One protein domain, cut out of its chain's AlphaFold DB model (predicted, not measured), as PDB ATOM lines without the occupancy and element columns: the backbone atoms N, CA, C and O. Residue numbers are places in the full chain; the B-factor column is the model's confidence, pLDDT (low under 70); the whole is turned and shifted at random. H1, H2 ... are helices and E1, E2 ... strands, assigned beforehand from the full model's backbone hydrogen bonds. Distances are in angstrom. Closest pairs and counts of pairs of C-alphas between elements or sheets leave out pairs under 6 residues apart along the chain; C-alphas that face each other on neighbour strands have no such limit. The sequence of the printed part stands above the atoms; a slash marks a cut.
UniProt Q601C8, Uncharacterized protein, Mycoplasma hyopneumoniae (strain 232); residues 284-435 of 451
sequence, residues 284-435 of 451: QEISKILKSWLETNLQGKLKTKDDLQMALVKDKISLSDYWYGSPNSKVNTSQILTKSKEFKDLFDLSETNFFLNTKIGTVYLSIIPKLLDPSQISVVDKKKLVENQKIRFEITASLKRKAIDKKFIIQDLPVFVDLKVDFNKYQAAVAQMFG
ATOM      1  N   GLN A 284      32.975  32.809 -29.921       89.50
ATOM      2  CA  GLN A 284      32.222  31.869 -30.758       89.50
ATOM      3  C   GLN A 284      32.149  30.469 -30.136       89.50
ATOM      4  O   GLN A 284      31.081  29.855 -30.100       89.50
ATOM      5  N   GLU A 285      33.271  29.965 -29.619       87.62
ATOM      6  CA  GLU A 285      33.317  28.677 -28.928       87.62
ATOM      7  C   GLU A 285      32.464  28.704 -27.656       87.62
ATOM      8  O   GLU A 285      31.691  27.775 -27.405       87.62
ATOM      9  N   ILE A 286      32.527  29.801 -26.897       90.00
ATOM     10  CA  ILE A 286      31.717  29.976 -25.690       90.00
ATOM     11  C   ILE A 286      30.233  30.059 -26.039       90.00
ATOM     12  O   ILE A 286      29.446  29.338 -25.432       90.00
ATOM     13  N   SER A 287      29.841  30.832 -27.055       93.44
ATOM     14  CA  SER A 287      28.456  30.877 -27.536       93.44
ATOM     15  C   SER A 287      27.965  29.497 -27.968       93.44
ATOM     16  O   SER A 287      26.829  29.145 -27.672       93.44
ATOM     17  N   LYS A 288      28.804  28.670 -28.608       91.12
ATOM     18  CA  LYS A 288      28.437  27.294 -28.987       91.12
ATOM     19  C   LYS A 288      28.209  26.399 -27.764       91.12
ATOM     20  O   LYS A 288      27.222  25.662 -27.727       91.12
ATOM     21  N   ILE A 289      29.097  26.467 -26.768       88.94
ATOM     22  CA  ILE A 289      28.970  25.720 -25.506       88.94
ATOM     23  C   ILE A 289      27.708  26.159 -24.757       88.94
ATOM     24  O   ILE A 289      26.906  25.316 -24.352       88.94
ATOM     25  N   LEU A 290      27.513  27.471 -24.609       93.38
ATOM     26  CA  LEU A 290      26.353  28.037 -23.932       93.38
ATOM     27  C   LEU A 290      25.061  27.716 -24.670       93.38
ATOM     28  O   LEU A 290      24.111  27.320 -24.013       93.38
ATOM     29  N   LYS A 291      25.024  27.797 -26.006       94.62
ATOM     30  CA  LYS A 291      23.842  27.439 -26.799       94.62
ATOM     31  C   LYS A 291      23.373  26.024 -26.479       94.62
ATOM     32  O   LYS A 291      22.230  25.835 -26.081       94.62
ATOM     33  N   SER A 292      24.271  25.044 -26.600       91.06
ATOM     34  CA  SER A 292      23.938  23.639 -26.340       91.06
ATOM     35  C   SER A 292      23.473  23.416 -24.896       91.06
ATOM     36  O   SER A 292      22.501  22.694 -24.656       91.06
ATOM     37  N   TRP A 293      24.135  24.063 -23.934       91.88
ATOM     38  CA  TRP A 293      23.764  23.961 -22.528       91.88
ATOM     39  C   TRP A 293      22.402  24.611 -22.240       91.88
ATOM     40  O   TRP A 293      21.559  23.991 -21.595       91.88
ATOM     41  N   LEU A 294      22.163  25.825 -22.742       93.44
ATOM     42  CA  LEU A 294      20.931  26.593 -22.545       93.44
ATOM     43  C   LEU A 294      19.734  25.905 -23.201       93.44
ATOM     44  O   LEU A 294      18.695  25.787 -22.562       93.44
ATOM     45  N   GLU A 295      19.883  25.378 -24.418       92.00
ATOM     46  CA  GLU A 295      18.821  24.612 -25.085       92.00
ATOM     47  C   GLU A 295      18.403  23.374 -24.286       92.00
ATOM     48  O   GLU A 295      17.233  23.005 -24.287       92.00
ATOM     49  N   THR A 296      19.338  22.761 -23.560       88.44
ATOM     50  CA  THR A 296      19.053  21.599 -22.709       88.44
ATOM     51  C   THR A 296      18.430  22.007 -21.371       88.44
ATOM     52  O   THR A 296      17.484  21.373 -20.912       88.44
ATOM     53  N   ASN A 297      18.954  23.055 -20.729       88.81
ATOM     54  CA  ASN A 297      18.630  23.389 -19.336       88.81
ATOM     55  C   ASN A 297      17.495  24.405 -19.181       88.81
ATOM     56  O   ASN A 297      16.895  24.472 -18.108       88.81
ATOM     57  N   LEU A 298      17.199  25.195 -20.215       89.31
ATOM     58  CA  LEU A 298      16.046  26.098 -20.221       89.31
ATOM     59  C   LEU A 298      14.776  25.425 -20.740       89.31
ATOM     60  O   LEU A 298      13.678  25.936 -20.508       89.31
ATOM     61  N   GLN A 299      14.899  24.270 -21.398       83.25
ATOM     62  CA  GLN A 299      13.751  23.491 -21.837       83.25
ATOM     63  C   GLN A 299      12.877  23.128 -20.624       83.25
ATOM     64  O   GLN A 299      13.337  22.509 -19.668       83.25
ATOM     65  N   GLY A 300      11.613  23.560 -20.634       78.75
ATOM     66  CA  GLY A 300      10.672  23.365 -19.521       78.75
ATOM     67  C   GLY A 300      10.802  24.354 -18.350       78.75
ATOM     68  O   GLY A 300       9.873  24.436 -17.544       78.75
ATOM     69  N   LYS A 301      11.892  25.134 -18.268       85.69
ATOM     70  CA  LYS A 301      12.035  26.265 -17.327       85.69
ATOM     71  C   LYS A 301      11.498  27.578 -17.892       85.69
ATOM     72  O   LYS A 301      11.086  28.442 -17.124       85.69
ATOM     73  N   LEU A 302      11.520  27.717 -19.216       89.38
ATOM     74  CA  LEU A 302      10.878  28.805 -19.938       89.38
ATOM     75  C   LEU A 302       9.478  28.371 -20.374       89.38
ATOM     76  O   LEU A 302       9.342  27.411 -21.137       89.38
ATOM     77  N   LYS A 303       8.453  29.078 -19.901       87.69
ATOM     78  CA  LYS A 303       7.054  28.823 -20.256       87.69
ATOM     79  C   LYS A 303       6.415  30.087 -20.804       87.69
ATOM     80  O   LYS A 303       6.726  31.190 -20.372       87.69
ATOM     81  N   THR A 304       5.528  29.918 -21.769       89.56
ATOM     82  CA  THR A 304       4.594  30.973 -22.177       89.56
ATOM     83  C   THR A 304       3.652  31.310 -21.018       89.56
ATOM     84  O   THR A 304       3.314  30.423 -20.236       89.56
ATOM     85  N   LYS A 305       3.242  32.574 -20.889       90.50
ATOM     86  CA  LYS A 305       2.224  32.980 -19.911       90.50
ATOM     87  C   LYS A 305       0.835  32.497 -20.311       90.50
ATOM     88  O   LYS A 305       0.545  32.381 -21.504       90.50
ATOM     89  N   ASP A 306      -0.026  32.291 -19.319       87.19
ATOM     90  CA  ASP A 306      -1.370  31.732 -19.496       87.19
ATOM     91  C   ASP A 306      -2.208  32.509 -20.524       87.19
ATOM     92  O   ASP A 306      -2.837  31.903 -21.390       87.19
ATOM     93  N   ASP A 307      -2.161  33.845 -20.510       88.94
ATOM     94  CA  ASP A 307      -2.897  34.684 -21.469       88.94
ATOM     95  C   ASP A 307      -2.475  34.427 -22.920       88.94
ATOM     96  O   ASP A 307      -3.317  34.269 -23.811       88.94
ATOM     97  N   LEU A 308      -1.164  34.333 -23.161       90.44
ATOM     98  CA  LEU A 308      -0.628  34.003 -24.477       90.44
ATOM     99  C   LEU A 308      -0.994  32.565 -24.865       90.44
ATOM    100  O   LEU A 308      -1.383  32.319 -26.004       90.44
ATOM    101  N   GLN A 309      -0.924  31.618 -23.929       87.25
ATOM    102  CA  GLN A 309      -1.297  30.224 -24.176       87.25
ATOM    103  C   GLN A 309      -2.773  30.072 -24.541       87.25
ATOM    104  O   GLN A 309      -3.097  29.376 -25.502       87.25
ATOM    105  N   MET A 310      -3.671  30.734 -23.811       84.81
ATOM    106  CA  MET A 310      -5.104  30.730 -24.102       84.81
ATOM    107  C   MET A 310      -5.394  31.346 -25.472       84.81
ATOM    108  O   MET A 310      -6.230  30.827 -26.212       84.81
ATOM    109  N   ALA A 311      -4.694  32.424 -25.834       87.12
ATOM    110  CA  ALA A 311      -4.826  33.047 -27.146       87.12
ATOM    111  C   ALA A 311      -4.372  32.116 -28.285       87.12
ATOM    112  O   ALA A 311      -5.108  31.950 -29.259       87.12
ATOM    113  N   LEU A 312      -3.228  31.440 -28.120       86.12
ATOM    114  CA  LEU A 312      -2.723  30.438 -29.066       86.12
ATOM    115  C   LEU A 312      -3.708  29.271 -29.246       86.12
ATOM    116  O   LEU A 312      -3.960  28.840 -30.371       86.12
ATOM    117  N   VAL A 313      -4.328  28.797 -28.157       83.19
ATOM    118  CA  VAL A 313      -5.360  27.743 -28.201       83.19
ATOM    119  C   VAL A 313      -6.615  28.213 -28.939       83.19
ATOM    120  O   VAL A 313      -7.124  27.481 -29.789       83.19
ATOM    121  N   LYS A 314      -7.106  29.431 -28.663       83.31
ATOM    122  CA  LYS A 314      -8.277  30.003 -29.356       83.31
ATOM    123  C   LYS A 314      -8.041  30.145 -30.858       83.31
ATOM    124  O   LYS A 314      -8.936  29.847 -31.644       83.31
ATOM    125  N   ASP A 315      -6.839  30.564 -31.244       81.88
ATOM    126  CA  ASP A 315      -6.451  30.702 -32.648       81.88
ATOM    127  C   ASP A 315      -6.050  29.368 -33.304       81.88
ATOM    128  O   ASP A 315      -5.955  29.306 -34.528       81.88
ATOM    129  N   LYS A 316      -5.880  28.291 -32.520       81.31
ATOM    130  CA  LYS A 316      -5.452  26.951 -32.964       81.31
ATOM    131  C   LYS A 316      -4.102  26.959 -33.694       81.31
ATOM    132  O   LYS A 316      -3.940  26.283 -34.709       81.31
ATOM    133  N   ILE A 317      -3.138  27.721 -33.179       82.88
ATOM    134  CA  ILE A 317      -1.799  27.888 -33.769       82.88
ATOM    135  C   ILE A 317      -0.703  27.660 -32.727       82.88
ATOM    136  O   ILE A 317      -0.911  27.894 -31.537       82.88
ATOM    137  N   SER A 318       0.481  27.233 -33.172       86.06
ATOM    138  CA  SER A 318       1.676  27.258 -32.321       86.06
ATOM    139  C   SER A 318       2.271  28.665 -32.257       86.06
ATOM    140  O   SER A 318       2.037  29.506 -33.133       86.06
ATOM    141  N   LEU A 319       3.102  28.927 -31.243       88.69
ATOM    142  CA  LEU A 319       3.797  30.213 -31.165       88.69
ATOM    143  C   LEU A 319       4.785  30.375 -32.334       88.69
ATOM    144  O   LEU A 319       4.980  31.485 -32.829       88.69
ATOM    145  N   SER A 320       5.390  29.276 -32.800       90.12
ATOM    146  CA  SER A 320       6.281  29.284 -33.967       90.12
ATOM    147  C   SER A 320       5.536  29.559 -35.268       90.12
ATOM    148  O   SER A 320       6.052  30.298 -36.105       90.12
ATOM    149  N   ASP A 321       4.315  29.036 -35.422       87.75
ATOM    150  CA  ASP A 321       3.470  29.332 -36.583       87.75
ATOM    151  C   ASP A 321       3.078  30.804 -36.608       87.75
ATOM    152  O   ASP A 321       3.134  31.426 -37.665       87.75
ATOM    153  N   TYR A 322       2.738  31.384 -35.452       89.31
ATOM    154  CA  TYR A 322       2.450  32.814 -35.360       89.31
ATOM    155  C   TYR A 322       3.651  33.670 -35.786       89.31
ATOM    156  O   TYR A 322       3.495  34.615 -36.561       89.31
ATOM    157  N   TRP A 323       4.844  33.369 -35.262       88.81
ATOM    158  CA  TRP A 323       6.019  34.223 -35.454       88.81
ATOM    159  C   TRP A 323       6.695  34.078 -36.812       88.81
ATOM    160  O   TRP A 323       7.276  35.043 -37.312       88.81
ATOM    161  N   TYR A 324       6.676  32.874 -37.379       91.38
ATOM    162  CA  TYR A 324       7.489  32.533 -38.545       91.38
ATOM    163  C   TYR A 324       6.675  31.967 -39.709       91.38
ATOM    164  O   TYR A 324       7.194  31.913 -40.826       91.38
ATOM    165  N   GLY A 325       5.441  31.529 -39.453       86.25
ATOM    166  CA  GLY A 325       4.537  30.964 -40.444       86.25
ATOM    167  C   GLY A 325       3.503  31.963 -40.965       86.25
ATOM    168  O   GLY A 325       3.606  33.177 -40.784       86.25
ATOM    169  N   SER A 326       2.482  31.410 -41.617       84.75
ATOM    170  CA  SER A 326       1.351  32.148 -42.190       84.75
ATOM    171  C   SER A 326       0.031  31.527 -41.714       84.75
ATOM    172  O   SER A 326      -0.620  30.822 -42.485       84.75
ATOM    173  N   PRO A 327      -0.352  31.707 -40.437       80.06
ATOM    174  CA  PRO A 327      -1.553  31.086 -39.892       80.06
ATOM    175  C   PRO A 327      -2.834  31.705 -40.465       80.06
ATOM    176  O   PRO A 327      -2.903  32.910 -40.706       80.06
ATOM    177  N   ASN A 328      -3.881  30.886 -40.603       74.38
ATOM    178  CA  ASN A 328      -5.183  31.308 -41.136       74.38
ATOM    179  C   ASN A 328      -5.964  32.239 -40.187       74.38
ATOM    180  O   ASN A 328      -6.755  33.057 -40.644       74.38
ATOM    181  N   SER A 329      -5.753  32.121 -38.871       80.31
ATOM    182  CA  SER A 329      -6.326  32.997 -37.842       80.31
ATOM    183  C   SER A 329      -5.264  33.331 -36.803       80.31
ATOM    184  O   SER A 329      -4.501  32.458 -36.399       80.31
ATOM    185  N   LYS A 330      -5.208  34.598 -36.380       88.50
ATOM    186  CA  LYS A 330      -4.250  35.092 -35.375       88.50
ATOM    187  C   LYS A 330      -4.799  36.218 -34.495       88.50
ATOM    188  O   LYS A 330      -4.035  36.969 -33.894       88.50
ATOM    189  N   VAL A 331      -6.121  36.395 -34.486       90.00
ATOM    190  CA  VAL A 331      -6.778  37.579 -33.911       90.00
ATOM    191  C   VAL A 331      -6.518  37.678 -32.410       90.00
ATOM    192  O   VAL A 331      -6.118  38.740 -31.932       90.00
ATOM    193  N   ASN A 332      -6.692  36.578 -31.671       88.56
ATOM    194  CA  ASN A 332      -6.519  36.572 -30.218       88.56
ATOM    195  C   ASN A 332      -5.039  36.748 -29.844       88.56
ATOM    196  O   ASN A 332      -4.697  37.538 -28.966       88.56
ATOM    197  N   THR A 333      -4.148  36.046 -30.546       87.44
ATOM    198  CA  THR A 333      -2.700  36.052 -30.300       87.44
ATOM    199  C   THR A 333      -2.093  37.416 -30.616       87.44
ATOM    200  O   THR A 333      -1.302  37.936 -29.828       87.44
ATOM    201  N   SER A 334      -2.510  38.057 -31.716       91.31
ATOM    202  CA  SER A 334      -2.073  39.414 -32.053       91.31
ATOM    203  C   SER A 334      -2.475  40.431 -30.984       91.31
ATOM    204  O   SER A 334      -1.654  41.268 -30.634       91.31
ATOM    205  N   GLN A 335      -3.673  40.336 -30.396       91.94
ATOM    206  CA  GLN A 335      -4.087  41.257 -29.328       91.94
ATOM    207  C   GLN A 335      -3.188  41.183 -28.086       91.94
ATOM    208  O   GLN A 335      -2.859  42.225 -27.516       91.94
ATOM    209  N   ILE A 336      -2.777  39.978 -27.675       91.19
ATOM    210  CA  ILE A 336      -1.838  39.797 -26.555       91.19
ATOM    211  C   ILE A 336      -0.470  40.382 -26.908       91.19
ATOM    212  O   ILE A 336       0.099  41.163 -26.141       91.19
ATOM    213  N   LEU A 337       0.042  40.057 -28.094       87.19
ATOM    214  CA  LEU A 337       1.377  40.469 -28.521       87.19
ATOM    215  C   LEU A 337       1.490  41.975 -28.790       87.19
ATOM    216  O   LEU A 337       2.534  42.547 -28.511       87.19
ATOM    217  N   THR A 338       0.433  42.648 -29.260       86.94
ATOM    218  CA  THR A 338       0.431  44.114 -29.434       86.94
ATOM    219  C   THR A 338       0.439  44.863 -28.097       86.94
ATOM    220  O   THR A 338       0.955  45.976 -28.019       86.94
ATOM    221  N   LYS A 339      -0.123  44.272 -27.034       87.56
ATOM    222  CA  LYS A 339      -0.122  44.864 -25.684       87.56
ATOM    223  C   LYS A 339       1.173  44.599 -24.913       87.56
ATOM    224  O   LYS A 339       1.481  45.337 -23.982       87.56
ATOM    225  N   SER A 340       1.911  43.567 -25.303       87.12
ATOM    226  CA  SER A 340       3.127  43.123 -24.627       87.12
ATOM    227  C   SER A 340       4.343  43.861 -25.171       87.12
ATOM    228  O   SER A 340       4.547  43.920 -26.381       87.12
ATOM    229  N   LYS A 341       5.159  44.439 -24.287       80.25
ATOM    230  CA  LYS A 341       6.312  45.270 -24.672       80.25
ATOM    231  C   LYS A 341       7.646  44.600 -24.370       80.25
ATOM    232  O   LYS A 341       8.645  44.915 -25.009       80.25
ATOM    233  N   GLU A 342       7.666  43.674 -23.419       86.06
ATOM    234  CA  GLU A 342       8.880  43.032 -22.933       86.06
ATOM    235  C   GLU A 342       8.745  41.506 -22.875       86.06
ATOM    236  O   GLU A 342       7.654  40.942 -22.832       86.06
ATOM    237  N   PHE A 343       9.887  40.815 -22.814       90.56
ATOM    238  CA  PHE A 343       9.941  39.356 -22.673       90.56
ATOM    239  C   PHE A 343       9.107  38.847 -21.484       90.56
ATOM    240  O   PHE A 343       8.369  37.872 -21.614       90.56
ATOM    241  N   LYS A 344       9.187  39.542 -20.344       91.44
ATOM    242  CA  LYS A 344       8.480  39.191 -19.101       91.44
ATOM    243  C   LYS A 344       6.953  39.292 -19.209       91.44
ATOM    244  O   LYS A 344       6.248  38.775 -18.346       91.44
ATOM    245  N   ASP A 345       6.437  39.969 -20.234       91.12
ATOM    246  CA  ASP A 345       4.997  40.091 -20.470       91.12
ATOM    247  C   ASP A 345       4.439  38.832 -21.150       91.12
ATOM    248  O   ASP A 345       3.251  38.549 -21.054       91.12
ATOM    249  N   LEU A 346       5.306  38.057 -21.808       91.81
ATOM    250  CA  LEU A 346       4.932  36.904 -22.631       91.81
ATOM    251  C   LEU A 346       5.376  35.569 -22.047       91.81
ATOM    252  O   LEU A 346       4.771  34.535 -22.345       91.81
ATOM    253  N   PHE A 347       6.435  35.582 -21.242       92.94
ATOM    254  CA  PHE A 347       7.057  34.371 -20.740       92.94
ATOM    255  C   PHE A 347       7.386  34.465 -19.257       92.94
ATOM    256  O   PHE A 347       7.809  35.508 -18.757       92.94
ATOM    257  N   ASP A 348       7.277  33.318 -18.596       90.31
ATOM    258  CA  ASP A 348       7.807  33.079 -17.266       90.31
ATOM    259  C   ASP A 348       9.105  32.281 -17.375       90.31
ATOM    260  O   ASP A 348       9.165  31.217 -18.003       90.31
ATOM    261  N   LEU A 349      10.155  32.801 -16.742       91.12
ATOM    262  CA  LEU A 349      11.441  32.134 -16.605       91.12
ATOM    263  C   LEU A 349      11.764  31.993 -15.119       91.12
ATOM    264  O   LEU A 349      11.924  32.988 -14.416       91.12
ATOM    265  N   SER A 350      11.879  30.753 -14.652       85.12
ATOM    266  CA  SER A 350      12.064  30.461 -13.227       85.12
ATOM    267  C   SER A 350      13.457  30.789 -12.685       85.12
ATOM    268  O   SER A 350      13.619  30.953 -11.479       85.12
ATOM    269  N   GLU A 351      14.473  30.867 -13.546       88.81
ATOM    270  CA  GLU A 351      15.865  31.028 -13.131       88.81
ATOM    271  C   GLU A 351      16.673  31.755 -14.212       88.81
ATOM    272  O   GLU A 351      16.617  31.405 -15.391       88.81
ATOM    273  N   THR A 352      17.442  32.766 -13.808       91.81
ATOM    274  CA  THR A 352      18.315  33.561 -14.693       91.81
ATOM    275  C   THR A 352      19.789  33.473 -14.310       91.81
ATOM    276  O   THR A 352      20.643  34.009 -15.012       91.81
ATOM    277  N   ASN A 353      20.105  32.798 -13.205       93.88
ATOM    278  CA  ASN A 353      21.460  32.638 -12.703       93.88
ATOM    279  C   ASN A 353      21.750  31.157 -12.521       93.88
ATOM    280  O   ASN A 353      20.995  30.463 -11.859       93.88
ATOM    281  N   PHE A 354      22.858  30.690 -13.076       91.75
ATOM    282  CA  PHE A 354      23.200  29.279 -13.113       91.75
ATOM    283  C   PHE A 354      24.653  29.059 -12.717       91.75
ATOM    284  O   PHE A 354      25.521  29.916 -12.902       91.75
ATOM    285  N   PHE A 355      24.928  27.859 -12.220       89.50
ATOM    286  CA  PHE A 355      26.279  27.379 -11.985       89.50
ATOM    287  C   PHE A 355      26.594  26.258 -12.972       89.50
ATOM    288  O   PHE A 355      25.947  25.212 -12.965       89.50
ATOM    289  N   LEU A 356      27.569  26.493 -13.844       85.44
ATOM    290  CA  LEU A 356      27.909  25.590 -14.934       85.44
ATOM    291  C   LEU A 356      29.287  24.993 -14.696       85.44
ATOM    292  O   LEU A 356      30.236  25.705 -14.370       85.44
ATOM    293  N   ASN A 357      29.412  23.693 -14.951       80.12
ATOM    294  CA  ASN A 357      30.697  23.024 -15.084       80.12
ATOM    295  C   ASN A 357      30.839  22.525 -16.524       80.12
ATOM    296  O   ASN A 357      30.136  21.608 -16.938       80.12
ATOM    297  N   THR A 358      31.696  23.174 -17.309       71.31
ATOM    298  CA  THR A 358      31.821  22.939 -18.759       71.31
ATOM    299  C   THR A 358      33.291  22.825 -19.167       71.31
ATOM    300  O   THR A 358      34.187  22.913 -18.330       71.31
ATOM    301  N   LYS A 359      33.567  22.664 -20.470       67.94
ATOM    302  CA  LYS A 359      34.938  22.711 -21.015       67.94
ATOM    303  C   LYS A 359      35.648  24.035 -20.717       67.94
ATOM    304  O   LYS A 359      36.859  24.041 -20.511       67.94
ATOM    305  N   ILE A 360      34.889  25.126 -20.587       72.25
ATOM    306  CA  ILE A 360      35.389  26.420 -20.105       72.25
ATOM    307  C   ILE A 360      35.451  26.480 -18.566       72.25
ATOM    308  O   ILE A 360      35.362  27.550 -17.972       72.25
ATOM    309  N   GLY A 361      35.573  25.343 -17.887       74.00
ATOM    310  CA  GLY A 361      35.653  25.258 -16.435       74.00
ATOM    311  C   GLY A 361      34.343  25.589 -15.718       74.00
ATOM    312  O   GLY A 361      33.243  25.509 -16.270       74.00
ATOM    313  N   THR A 362      34.489  25.928 -14.440       83.44
ATOM    314  CA  THR A 362      33.377  26.182 -13.527       83.44
ATOM    315  C   THR A 362      33.036  27.672 -13.470       83.44
ATOM    316  O   THR A 362      33.829  28.480 -12.971       83.44
ATOM    317  N   VAL A 363      31.853  28.038 -13.962       87.44
ATOM    318  CA  VAL A 363      31.428  29.430 -14.164       87.44
ATOM    319  C   VAL A 363      30.049  29.698 -13.565       87.44
ATOM    320  O   VAL A 363      29.184  28.826 -13.527       87.44
ATOM    321  N   TYR A 364      29.852  30.929 -13.105       92.25
ATOM    322  CA  TYR A 364      28.546  31.494 -12.801       92.25
ATOM    323  C   TYR A 364      28.047  32.205 -14.053       92.25
ATOM    324  O   TYR A 364      28.718  33.107 -14.558       92.25
ATOM    325  N   LEU A 365      26.898  31.778 -14.554       94.25
ATOM    326  CA  LEU A 365      26.238  32.347 -15.717       94.25
ATOM    327  C   LEU A 365      25.041  33.164 -15.253       94.25
ATOM    328  O   LEU A 365      24.186  32.642 -14.547       94.25
ATOM    329  N   SER A 366      24.957  34.404 -15.704       95.69
ATOM    330  CA  SER A 366      23.745  35.214 -15.634       95.69
ATOM    331  C   SER A 366      23.221  35.407 -17.050       95.69
ATOM    332  O   SER A 366      24.005  35.698 -17.956       95.69
ATOM    333  N   ILE A 367      21.917  35.230 -17.247       96.38
ATOM    334  CA  ILE A 367      21.273  35.380 -18.549       96.38
ATOM    335  C   ILE A 367      20.176  36.434 -18.526       96.38
ATOM    336  O   ILE A 367      19.437  36.564 -17.551       96.38
ATOM    337  N   ILE A 368      20.037  37.126 -19.651       95.25
ATOM    338  CA  ILE A 368      18.904  37.993 -19.949       95.25
ATOM    339  C   ILE A 368      18.333  37.523 -21.291       95.25
ATOM    340  O   ILE A 368      18.967  37.726 -22.327       95.25
ATOM    341  N   PRO A 369      17.190  36.821 -21.293       94.19
ATOM    342  CA  PRO A 369      16.567  36.371 -22.525       94.19
ATOM    343  C   PRO A 369      15.800  37.510 -23.201       94.19
ATOM    344  O   PRO A 369      15.141  38.328 -22.559       94.19
ATOM    345  N   LYS A 370      15.828  37.503 -24.528       93.38
ATOM    346  CA  LYS A 370      15.044  38.373 -25.391       93.38
ATOM    347  C   LYS A 370      14.457  37.537 -26.519       93.38
ATOM    348  O   LYS A 370      15.117  36.661 -27.079       93.38
ATOM    349  N   LEU A 371      13.203  37.807 -26.859       90.25
ATOM    350  CA  LEU A 371      12.609  37.234 -28.059       90.25
ATOM    351  C   LEU A 371      13.277  37.861 -29.291       90.25
ATOM    352  O   LEU A 371      13.307  39.088 -29.412       90.25
ATOM    353  N   LEU A 372      13.841  37.032 -30.171       91.88
ATOM    354  CA  LEU A 372      14.523  37.530 -31.362       91.88
ATOM    355  C   LEU A 372      13.497  38.024 -32.386       91.88
ATOM    356  O   LEU A 372      12.524  37.324 -32.674       91.88
ATOM    357  N   ASP A 373      13.743  39.201 -32.961       89.25
ATOM    358  CA  ASP A 373      12.912  39.737 -34.038       89.25
ATOM    359  C   ASP A 373      12.954  38.782 -35.251       89.25
ATOM    360  O   ASP A 373      14.041  38.504 -35.774       89.25
ATOM    361  N   PRO A 374      11.798  38.286 -35.736       89.38
ATOM    362  CA  PRO A 374      11.737  37.451 -36.928       89.38
ATOM    363  C   PRO A 374      12.419  38.066 -38.157       89.38
ATOM    364  O   PRO A 374      12.864  37.320 -39.027       89.38
ATOM    365  N   SER A 375      12.513  39.395 -38.276       90.56
ATOM    366  CA  SER A 375      13.208  40.060 -39.389       90.56
ATOM    367  C   SER A 375      14.696  39.681 -39.475       90.56
ATOM    368  O   SER A 375      15.260  39.638 -40.567       90.56
ATOM    369  N   GLN A 376      15.300  39.302 -38.346       92.56
ATOM    370  CA  GLN A 376      16.713  38.933 -38.221       92.56
ATOM    371  C   GLN A 376      16.974  37.443 -38.494       92.56
ATOM    372  O   GLN A 376      18.112  36.980 -38.420       92.56
ATOM    373  N   ILE A 377      15.930  36.669 -38.803       93.12
ATOM    374  CA  ILE A 377      16.014  35.225 -39.029       93.12
ATOM    375  C   ILE A 377      15.836  34.933 -40.518       93.12
ATOM    376  O   ILE A 377      14.872  35.377 -41.149       93.12
ATOM    377  N   SER A 378      16.751  34.138 -41.075       94.75
ATOM    378  CA  SER A 378      16.686  33.721 -42.477       94.75
ATOM    379  C   SER A 378      15.408  32.927 -42.778       94.75
ATOM    380  O   SER A 378      14.862  32.236 -41.918       94.75
ATOM    381  N   VAL A 379      14.944  32.978 -44.030       93.00
ATOM    382  CA  VAL A 379      13.754  32.227 -44.479       93.00
ATOM    383  C   VAL A 379      13.923  30.718 -44.255       93.00
ATOM    384  O   VAL A 379      12.991  30.041 -43.822       93.00
ATOM    385  N   VAL A 380      15.132  30.197 -44.487       94.69
ATOM    386  CA  VAL A 380      15.464  28.780 -44.275       94.69
ATOM    387  C   VAL A 380      15.342  28.398 -42.799       94.69
ATOM    388  O   VAL A 380      14.780  27.351 -42.480       94.69
ATOM    389  N   ASP A 381      15.833  29.243 -41.893       94.56
ATOM    390  CA  ASP A 381      15.746  28.978 -40.456       94.56
ATOM    391  C   ASP A 381      14.322  29.122 -39.927       94.56
ATOM    392  O   ASP A 381      13.901  28.295 -39.125       94.56
ATOM    393  N   LYS A 382      13.549  30.105 -40.412       94.19
ATOM    394  CA  LYS A 382      12.121  30.244 -40.079       94.19
ATOM    395  C   LYS A 382      11.357  28.959 -40.365       94.19
ATOM    396  O   LYS A 382      10.650  28.465 -39.492       94.19
ATOM    397  N   LYS A 383      11.567  28.372 -41.549       93.06
ATOM    398  CA  LYS A 383      10.936  27.101 -41.926       93.06
ATOM    399  C   LYS A 383      11.297  25.976 -40.949       93.06
ATOM    400  O   LYS A 383      10.408  25.293 -40.454       93.06
ATOM    401  N   LYS A 384      12.581  25.840 -40.593       93.94
ATOM    402  CA  LYS A 384      13.037  24.842 -39.607       93.94
ATOM    403  C   LYS A 384      12.459  25.080 -38.213       93.94
ATOM    404  O   LYS A 384      12.180  24.117 -37.503       93.94
ATOM    405  N   LEU A 385      12.326  26.334 -37.787       93.06
ATOM    406  CA  LEU A 385      11.762  26.689 -36.485       93.06
ATOM    407  C   LEU A 385      10.278  26.309 -36.405       93.06
ATOM    408  O   LEU A 385       9.874  25.719 -35.407       93.06
ATOM    409  N   VAL A 386       9.512  26.548 -37.474       89.50
ATOM    410  CA  VAL A 386       8.123  26.074 -37.611       89.50
ATOM    411  C   VAL A 386       8.051  24.548 -37.569       89.50
ATOM    412  O   VAL A 386       7.367  23.992 -36.714       89.50
ATOM    413  N   GLU A 387       8.817  23.856 -38.420       88.12
ATOM    414  CA  GLU A 387       8.834  22.383 -38.493       88.12
ATOM    415  C   GLU A 387       9.168  21.729 -37.143       88.12
ATOM    416  O   GLU A 387       8.609  20.694 -36.783       88.12
ATOM    417  N   ASN A 388      10.069  22.342 -36.372       88.50
ATOM    418  CA  ASN A 388      10.493  21.824 -35.074       88.50
ATOM    419  C   ASN A 388       9.674  22.355 -33.888       88.50
ATOM    420  O   ASN A 388       9.942  21.929 -32.759       88.50
ATOM    421  N   GLN A 389       8.705  23.243 -34.125       87.19
ATOM    422  CA  GLN A 389       7.916  23.934 -33.100       87.19
ATOM    423  C   GLN A 389       8.802  24.640 -32.067       87.19
ATOM    424  O   GLN A 389       8.729  24.390 -30.864       87.19
ATOM    425  N   LYS A 390       9.749  25.446 -32.551       92.00
ATOM    426  CA  LYS A 390      10.732  26.145 -31.720       92.00
ATOM    427  C   LYS A 390      10.672  27.644 -31.947       92.00
ATOM    428  O   LYS A 390      10.484  28.110 -33.066       92.00
ATOM    429  N   ILE A 391      10.923  28.388 -30.879       93.38
ATOM    430  CA  ILE A 391      11.128  29.832 -30.894       93.38
ATOM    431  C   ILE A 391      12.604  30.125 -30.684       93.38
ATOM    432  O   ILE A 391      13.240  29.546 -29.798       93.38
ATOM    433  N   ARG A 392      13.138  31.033 -31.503       95.00
ATOM    434  CA  ARG A 392      14.503  31.523 -31.359       95.00
ATOM    435  C   ARG A 392      14.536  32.697 -30.388       95.00
ATOM    436  O   ARG A 392      13.870  33.711 -30.595       95.00
ATOM    437  N   PHE A 393      15.355  32.560 -29.357       95.06
ATOM    438  CA  PHE A 393      15.651  33.611 -28.393       95.06
ATOM    439  C   PHE A 393      17.093  34.068 -28.561       95.06
ATOM    440  O   PHE A 393      17.987  33.261 -28.819       95.06
ATOM    441  N   GLU A 394      17.322  35.360 -28.370       95.81
ATOM    442  CA  GLU A 394      18.647  35.902 -28.109       95.81
ATOM    443  C   GLU A 394      18.835  35.962 -26.596       95.81
ATOM    444  O   GLU A 394      18.098  36.646 -25.889       95.81
ATOM    445  N   ILE A 395      19.797  35.207 -26.083       96.12
ATOM    446  CA  ILE A 395      20.161  35.221 -24.673       96.12
ATOM    447  C   ILE A 395      21.449  36.011 -24.518       96.12
ATOM    448  O   ILE A 395      22.512  35.564 -24.949       96.12
ATOM    449  N   THR A 396      21.366  37.158 -23.856       97.06
ATOM    450  CA  THR A 396      22.539  37.912 -23.425       97.06
ATOM    451  C   THR A 396      23.134  37.221 -22.202       97.06
ATOM    452  O   THR A 396      22.507  37.156 -21.143       97.06
ATOM    453  N   ALA A 397      24.327  36.653 -22.359       96.19
ATOM    454  CA  ALA A 397      25.007  35.859 -21.350       96.19
ATOM    455  C   ALA A 397      26.205  36.609 -20.756       96.19
ATOM    456  O   ALA A 397      27.102  37.060 -21.467       96.19
ATOM    457  N   SER A 398      26.258  36.655 -19.430       95.75
ATOM    458  CA  SER A 398      27.386  37.179 -18.669       95.75
ATOM    459  C   SER A 398      27.988  36.079 -17.802       95.75
ATOM    460  O   SER A 398      27.277  35.371 -17.089       95.75
ATOM    461  N   LEU A 399      29.311  35.927 -17.858       92.38
ATOM    462  CA  LEU A 399      30.033  34.841 -17.201       92.38
ATOM    463  C   LEU A 399      31.024  35.386 -16.178       92.38
ATOM    464  O   LEU A 399      31.861  36.236 -16.488       92.38
ATOM    465  N   LYS A 400      30.988  34.819 -14.973       91.00
ATOM    466  CA  LYS A 400      31.993  35.019 -13.924       91.00
ATOM    467  C   LYS A 400      32.661  33.695 -13.605       91.00
ATOM    468  O   LYS A 400      31.976  32.687 -13.439       91.00
ATOM    469  N   ARG A 401      33.984  33.670 -13.442       83.31
ATOM    470  CA  ARG A 401      34.685  32.428 -13.080       83.31
ATOM    471  C   ARG A 401      35.063  32.420 -11.604       83.31
ATOM    472  O   ARG A 401      35.645  33.368 -11.084       83.31
ATOM    473  N   LYS A 402      34.755  31.313 -10.919       75.12
ATOM    474  CA  LYS A 402      35.061  31.142  -9.487       75.12
ATOM    475  C   LYS A 402      36.562  31.264  -9.199       75.12
ATOM    476  O   LYS A 402      36.937  31.824  -8.180       75.12
ATOM    477  N   ALA A 403      37.395  30.761 -10.111       69.44
ATOM    478  CA  ALA A 403      38.850  30.726  -9.967       69.44
ATOM    479  C   ALA A 403      39.524  32.112  -9.924       69.44
ATOM    480  O   ALA A 403      40.645  32.204  -9.445       69.44
ATOM    481  N   ILE A 404      38.854  33.171 -10.390       72.94
ATOM    482  CA  ILE A 404      39.377  34.550 -10.395       72.94
ATOM    483  C   ILE A 404      38.496  35.485  -9.566       72.94
ATOM    484  O   ILE A 404      38.122  36.573 -10.002       72.94
ATOM    485  N   ASP A 405      38.105  35.017  -8.382       75.94
ATOM    486  CA  ASP A 405      37.305  35.785  -7.424       75.94
ATOM    487  C   ASP A 405      35.997  36.339  -8.024       75.94
ATOM    488  O   ASP A 405      35.607  37.489  -7.835       75.94
ATOM    489  N   LYS A 406      35.324  35.513  -8.838       74.81
ATOM    490  CA  LYS A 406      34.051  35.852  -9.498       74.81
ATOM    491  C   LYS A 406      34.116  37.124 -10.362       74.81
ATOM    492  O   LYS A 406      33.076  37.731 -10.625       74.81
ATOM    493  N   LYS A 407      35.296  37.516 -10.853       81.50
ATOM    494  CA  LYS A 407      35.409  38.561 -11.877       81.50
ATOM    495  C   LYS A 407      34.728  38.118 -13.171       81.50
ATOM    496  O   LYS A 407      34.673  36.924 -13.485       81.50
ATOM    497  N   PHE A 408      34.188  39.091 -13.900       82.69
ATOM    498  CA  PHE A 408      33.612  38.843 -15.215       82.69
ATOM    499  C   PHE A 408      34.708  38.450 -16.200       82.69
ATOM    500  O   PHE A 408      35.746  39.102 -16.286       82.69
ATOM    501  N   ILE A 409      34.446  37.379 -16.939       85.25
ATOM    502  CA  ILE A 409      35.322  36.869 -18.000       85.25
ATOM    503  C   ILE A 409      34.736  37.136 -19.378       85.25
ATOM    504  O   ILE A 409      35.476  37.226 -20.355       85.25
ATOM    505  N   ILE A 410      33.410  37.278 -19.418       88.00
ATOM    506  CA  ILE A 410      32.592  37.691 -20.548       88.00
ATOM    507  C   ILE A 410      31.430  38.507 -19.992       88.00
ATOM    508  O   ILE A 410      30.827  38.122 -18.985       88.00
ATOM    509  N   GLN A 411      31.120  39.608 -20.666       90.75
ATOM    510  CA  GLN A 411      29.937  40.421 -20.421       90.75
ATOM    511  C   GLN A 411      29.137  40.517 -21.711       90.75
ATOM    512  O   GLN A 411      29.715  40.666 -22.787       90.75
ATOM    513  N   ASP A 412      27.824  40.386 -21.566       93.00
ATOM    514  CA  ASP A 412      26.832  40.656 -22.603       93.00
ATOM    515  C   ASP A 412      27.060  39.927 -23.936       93.00
ATOM    516  O   ASP A 412      26.838  40.468 -25.016       93.00
ATOM    517  N   LEU A 413      27.484  38.661 -23.871       95.00
ATOM    518  CA  LEU A 413      27.659  37.824 -25.055       95.00
ATOM    519  C   LEU A 413      26.295  37.357 -25.579       95.00
ATOM    520  O   LEU A 413      25.615  36.611 -24.868       95.00
ATOM    521  N   PRO A 414      25.893  37.709 -26.812       96.19
ATOM    522  CA  PRO A 414      24.668  37.186 -27.395       96.19
ATOM    523  C   PRO A 414      24.816  35.698 -27.741       96.19
ATOM    524  O   PRO A 414      25.783  35.258 -28.378       96.19
ATOM    525  N   VAL A 415      23.827  34.907 -27.331       96.69
ATOM    526  CA  VAL A 415      23.723  33.472 -27.604       96.69
ATOM    527  C   VAL A 415      22.328  33.169 -28.137       96.69
ATOM    528  O   VAL A 415      21.340  33.302 -27.424       96.69
ATOM    529  N   PHE A 416      22.238  32.727 -29.390       95.88
ATOM    530  CA  PHE A 416      20.958  32.379 -30.009       95.88
ATOM    531  C   PHE A 416      20.575  30.930 -29.706       95.88
ATOM    532  O   PHE A 416      21.314  30.007 -30.068       95.88
ATOM    533  N   VAL A 417      19.420  30.733 -29.074       95.69
ATOM    534  CA  VAL A 417      18.919  29.417 -28.649       95.69
ATOM    535  C   VAL A 417      17.537  29.144 -29.224       95.69
ATOM    536  O   VAL A 417      16.696  30.040 -29.269       95.69
ATOM    537  N   ASP A 418      17.292  27.895 -29.618       94.81
ATOM    538  CA  ASP A 418      16.017  27.469 -30.193       94.81
ATOM    539  C   ASP A 418      15.280  26.545 -29.207       94.81
ATOM    540  O   ASP A 418      15.614  25.360 -29.059       94.81
ATOM    541  N   LEU A 419      14.257  27.087 -28.539       92.25
ATOM    542  CA  LEU A 419      13.534  26.443 -27.434       92.25
ATOM    543  C   LEU A 419      12.086  26.121 -27.816       92.25
ATOM    544  O   LEU A 419      11.436  26.905 -28.506       92.25
ATOM    545  N   LYS A 420      11.556  24.997 -27.317       88.94
ATOM    546  CA  LYS A 420      10.105  24.742 -27.351       88.94
ATOM    547  C   LYS A 420       9.478  25.351 -26.104       88.94
ATOM    548  O   LYS A 420       9.844  24.950 -24.998       88.94
ATOM    549  N   VAL A 421       8.590  26.322 -26.275       83.88
ATOM    550  CA  VAL A 421       8.037  27.147 -25.178       83.88
ATOM    551  C   VAL A 421       6.509  27.120 -25.112       83.88
ATOM    552  O   VAL A 421       5.909  27.617 -24.156       83.88
ATOM    553  N   ASP A 422       5.879  26.529 -26.119       71.62
ATOM    554  CA  ASP A 422       4.483  26.121 -26.134       71.62
ATOM    555  C   ASP A 422       4.326  24.707 -25.543       71.62
ATOM    556  O   ASP A 422       5.293  23.946 -25.412       71.62
ATOM    557  N   PHE A 423       3.114  24.346 -25.106       61.25
ATOM    558  CA  PHE A 423       2.927  23.035 -24.493       61.25
ATOM    559  C   PHE A 423       3.031  21.921 -25.527       61.25
ATOM    560  O   PHE A 423       2.247  21.820 -26.468       61.25
ATOM    561  N   ASN A 424       3.911  20.970 -25.234       56.03
ATOM    562  CA  ASN A 424       3.896  19.652 -25.838       56.03
ATOM    563  C   ASN A 424       3.069  18.692 -24.947       56.03
ATOM    564  O   ASN A 424       3.351  18.545 -23.758       56.03
ATOM    565  N   LYS A 425       2.072  18.024 -25.551       47.16
ATOM    566  CA  LYS A 425       1.211  16.908 -25.073       47.16
ATOM    567  C   LYS A 425      -0.126  17.199 -24.365       47.16
ATOM    568  O   LYS A 425      -1.119  16.614 -24.784       47.16
ATOM    569  N   TYR A 426      -0.230  18.082 -23.371       41.75
ATOM    570  CA  TYR A 426      -1.519  18.289 -22.665       41.75
ATOM    571  C   TYR A 426      -2.507  19.212 -23.410       41.75
ATOM    572  O   TYR A 426      -3.712  18.973 -23.376       41.75
ATOM    573  N   GLN A 427      -2.017  20.209 -24.161       49.31
ATOM    574  CA  GLN A 427      -2.868  21.089 -24.982       49.31
ATOM    575  C   GLN A 427      -3.503  20.367 -26.183       49.31
ATOM    576  O   GLN A 427      -4.626  20.695 -26.554       49.31
ATOM    577  N   ALA A 428      -2.855  19.332 -26.728       48.75
ATOM    578  CA  ALA A 428      -3.449  18.459 -27.744       48.75
ATOM    579  C   ALA A 428      -4.605  17.606 -27.180       48.75
ATOM    580  O   ALA A 428      -5.607  17.406 -27.862       48.75
ATOM    581  N   ALA A 429      -4.497  17.155 -25.924       47.41
ATOM    582  CA  ALA A 429      -5.526  16.351 -25.262       47.41
ATOM    583  C   ALA A 429      -6.739  17.191 -24.816       47.41
ATOM    584  O   ALA A 429      -7.879  16.786 -25.022       47.41
ATOM    585  N   VAL A 430      -6.522  18.393 -24.273       44.06
ATOM    586  CA  VAL A 430      -7.612  19.286 -23.829       44.06
ATOM    587  C   VAL A 430      -8.340  19.933 -25.019       44.06
ATOM    588  O   VAL A 430      -9.564  20.051 -24.985       44.06
ATOM    589  N   ALA A 431      -7.633  20.263 -26.108       48.94
ATOM    590  CA  ALA A 431      -8.257  20.736 -27.350       48.94
ATOM    591  C   ALA A 431      -9.078  19.648 -28.080       48.94
ATOM    592  O   ALA A 431     -10.030  19.988 -28.780       48.94
ATOM    593  N   GLN A 432      -8.747  18.357 -27.903       46.84
ATOM    594  CA  GLN A 432      -9.571  17.221 -28.354       46.84
ATOM    595  C   GLN A 432     -10.772  16.942 -27.433       46.84
ATOM    596  O   GLN A 432     -11.829  16.576 -27.941       46.84
ATOM    597  N   MET A 433     -10.637  17.109 -26.110       41.00
ATOM    598  CA  MET A 433     -11.705  16.793 -25.143       41.00
ATOM    599  C   MET A 433     -12.790  17.869 -25.029       41.00
ATOM    600  O   MET A 433     -13.959  17.533 -24.869       41.00
ATOM    601  N   PHE A 434     -12.434  19.152 -25.111       44.62
ATOM    602  CA  PHE A 434     -13.358  20.261 -24.828       44.62
ATOM    603  C   PHE A 434     -13.597  21.156 -26.039       44.62
ATOM    604  O   PHE A 434     -13.829  22.356 -25.884       44.62
ATOM    605  N   GLY A 435     -13.520  20.587 -27.249       46.44
ATOM    606  CA  GLY A 435     -13.746  21.315 -28.492       46.44
ATOM    607  C   GLY A 435     -14.992  22.190 -28.381       46.44
ATOM    608  O   GLY A 435     -16.098  21.683 -28.261       46.44
TER     609      GLY A 435
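What this domain is: This is residues 284 to 435 of the 451 residues of an uncharacterized protein of Mycoplasma hyopneumoniae (strain 232) (UniProt Q601C8). A long, strongly twisted sheet of four strands curls round one helix, H1, and a cluster of short helices, H2 to H6, gathers at the other end of the domain. The small strand pair E1 and E2 lies between these two parts, and the last helix, H7, is beside H2 at the end away from the sheet's hairpin turns. The printed part has 152 residues with seven named helices and six named strands, in the order H1, E1, H2, H3, H4, H5, E2, E3, E4, H6, E5, E6, H7; the large sheet runs E3, E4, E5, E6, all antiparallel, and the class is mixed, helices and strands. The whole is compact by its radius of gyration of the C-alphas, 17.1 A, yet elongated in outline, with spans of 57 by 31 by 26 A.

How they stand to each other: The sheet is made of E3, residues 353 to 358, E4, residues 361 to 371, E5, residues 391 to 401, and E6, residues 408 to 419. E3 and E4 form a hairpin, with N 356 and O 363 within hydrogen-bond range at 2.9 A. E4 and E5 are antiparallel inner strands, with N 368 and O 396 at 2.9 A. E5 and E6 form the other hairpin, with N 395 and O 415 at 2.8 A. E4 bends by 62 degrees at residue 364 and E6 by 64 degrees at residue 412; from edge to edge the strands' lines turn by 88 degrees. H1, residues 284 to 297, is on one face of this sheet, which makes two layers, a helix over a sheet; its closest C-alphas to E6 are those of Ser 287 and Val 415, 5.4 A apart. E1, residues 302 to 304, is the antiparallel neighbour of E2, residues 347 to 349, with N 303 and O 348 at 2.9 A. H5, residues 343 to 346, only grazes the large sheet; its closest C-alphas to E4 are those of Phe 343 and Lys 370, 5.9 A apart. H3, residues 319 to 324, and H6, residues 379 to 387, also only graze it. H3 and H6 touch, closest at the C-alphas of Ser 320 and Val 386, 5.2 A, with a shallow tilt of 17 degrees, opposite ways. H2, residues 306 to 315, touches H4, residues 331 to 339, closest at the C-alphas of Ala 311 and Thr 333, 4.8 A; their shallow tilt of 32 degrees, opposite ways, is only just short of steep. H7, residues 426 to 433, is close to H2 but not clearly touching, with the C-alphas of Val 313 and Ala 431 closest at 7.6 A. H1 is apart from H2 and from H7. In H1, H2, H3, H4, H6 and H7 every O i to N i+4 pair is within hydrogen-bond range; H5 is too short for such a pair.

Where its parts are: H1 begins at C-alpha 284, (32.222, 31.869, -30.758), and measures 19.7 A to C-alpha 297. E3 measures 15.4 A, E4 28.5 A, E5 29.6 A and E6 26.6 A; E6 ends at C-alpha 419, (13.534, 26.443, -27.434). H2 measures 14.1 A, H4 12.8 A, H6 12.5 A and H7 10.6 A, while E1, E2, H3 and H5 are shorter. H7 ends at C-alpha 433, (-11.705, 16.793, -25.143).

The domain as a whole: The C-alphas of Ile 404 and Gly 435 are the two farthest apart, 57.7 A. The printed part has no cut and no long link. Mean pLDDT of the printed part is 85.0; residue 359, residue 403 and residues 423 to 435 are under 70, and the mean of H7 is 46.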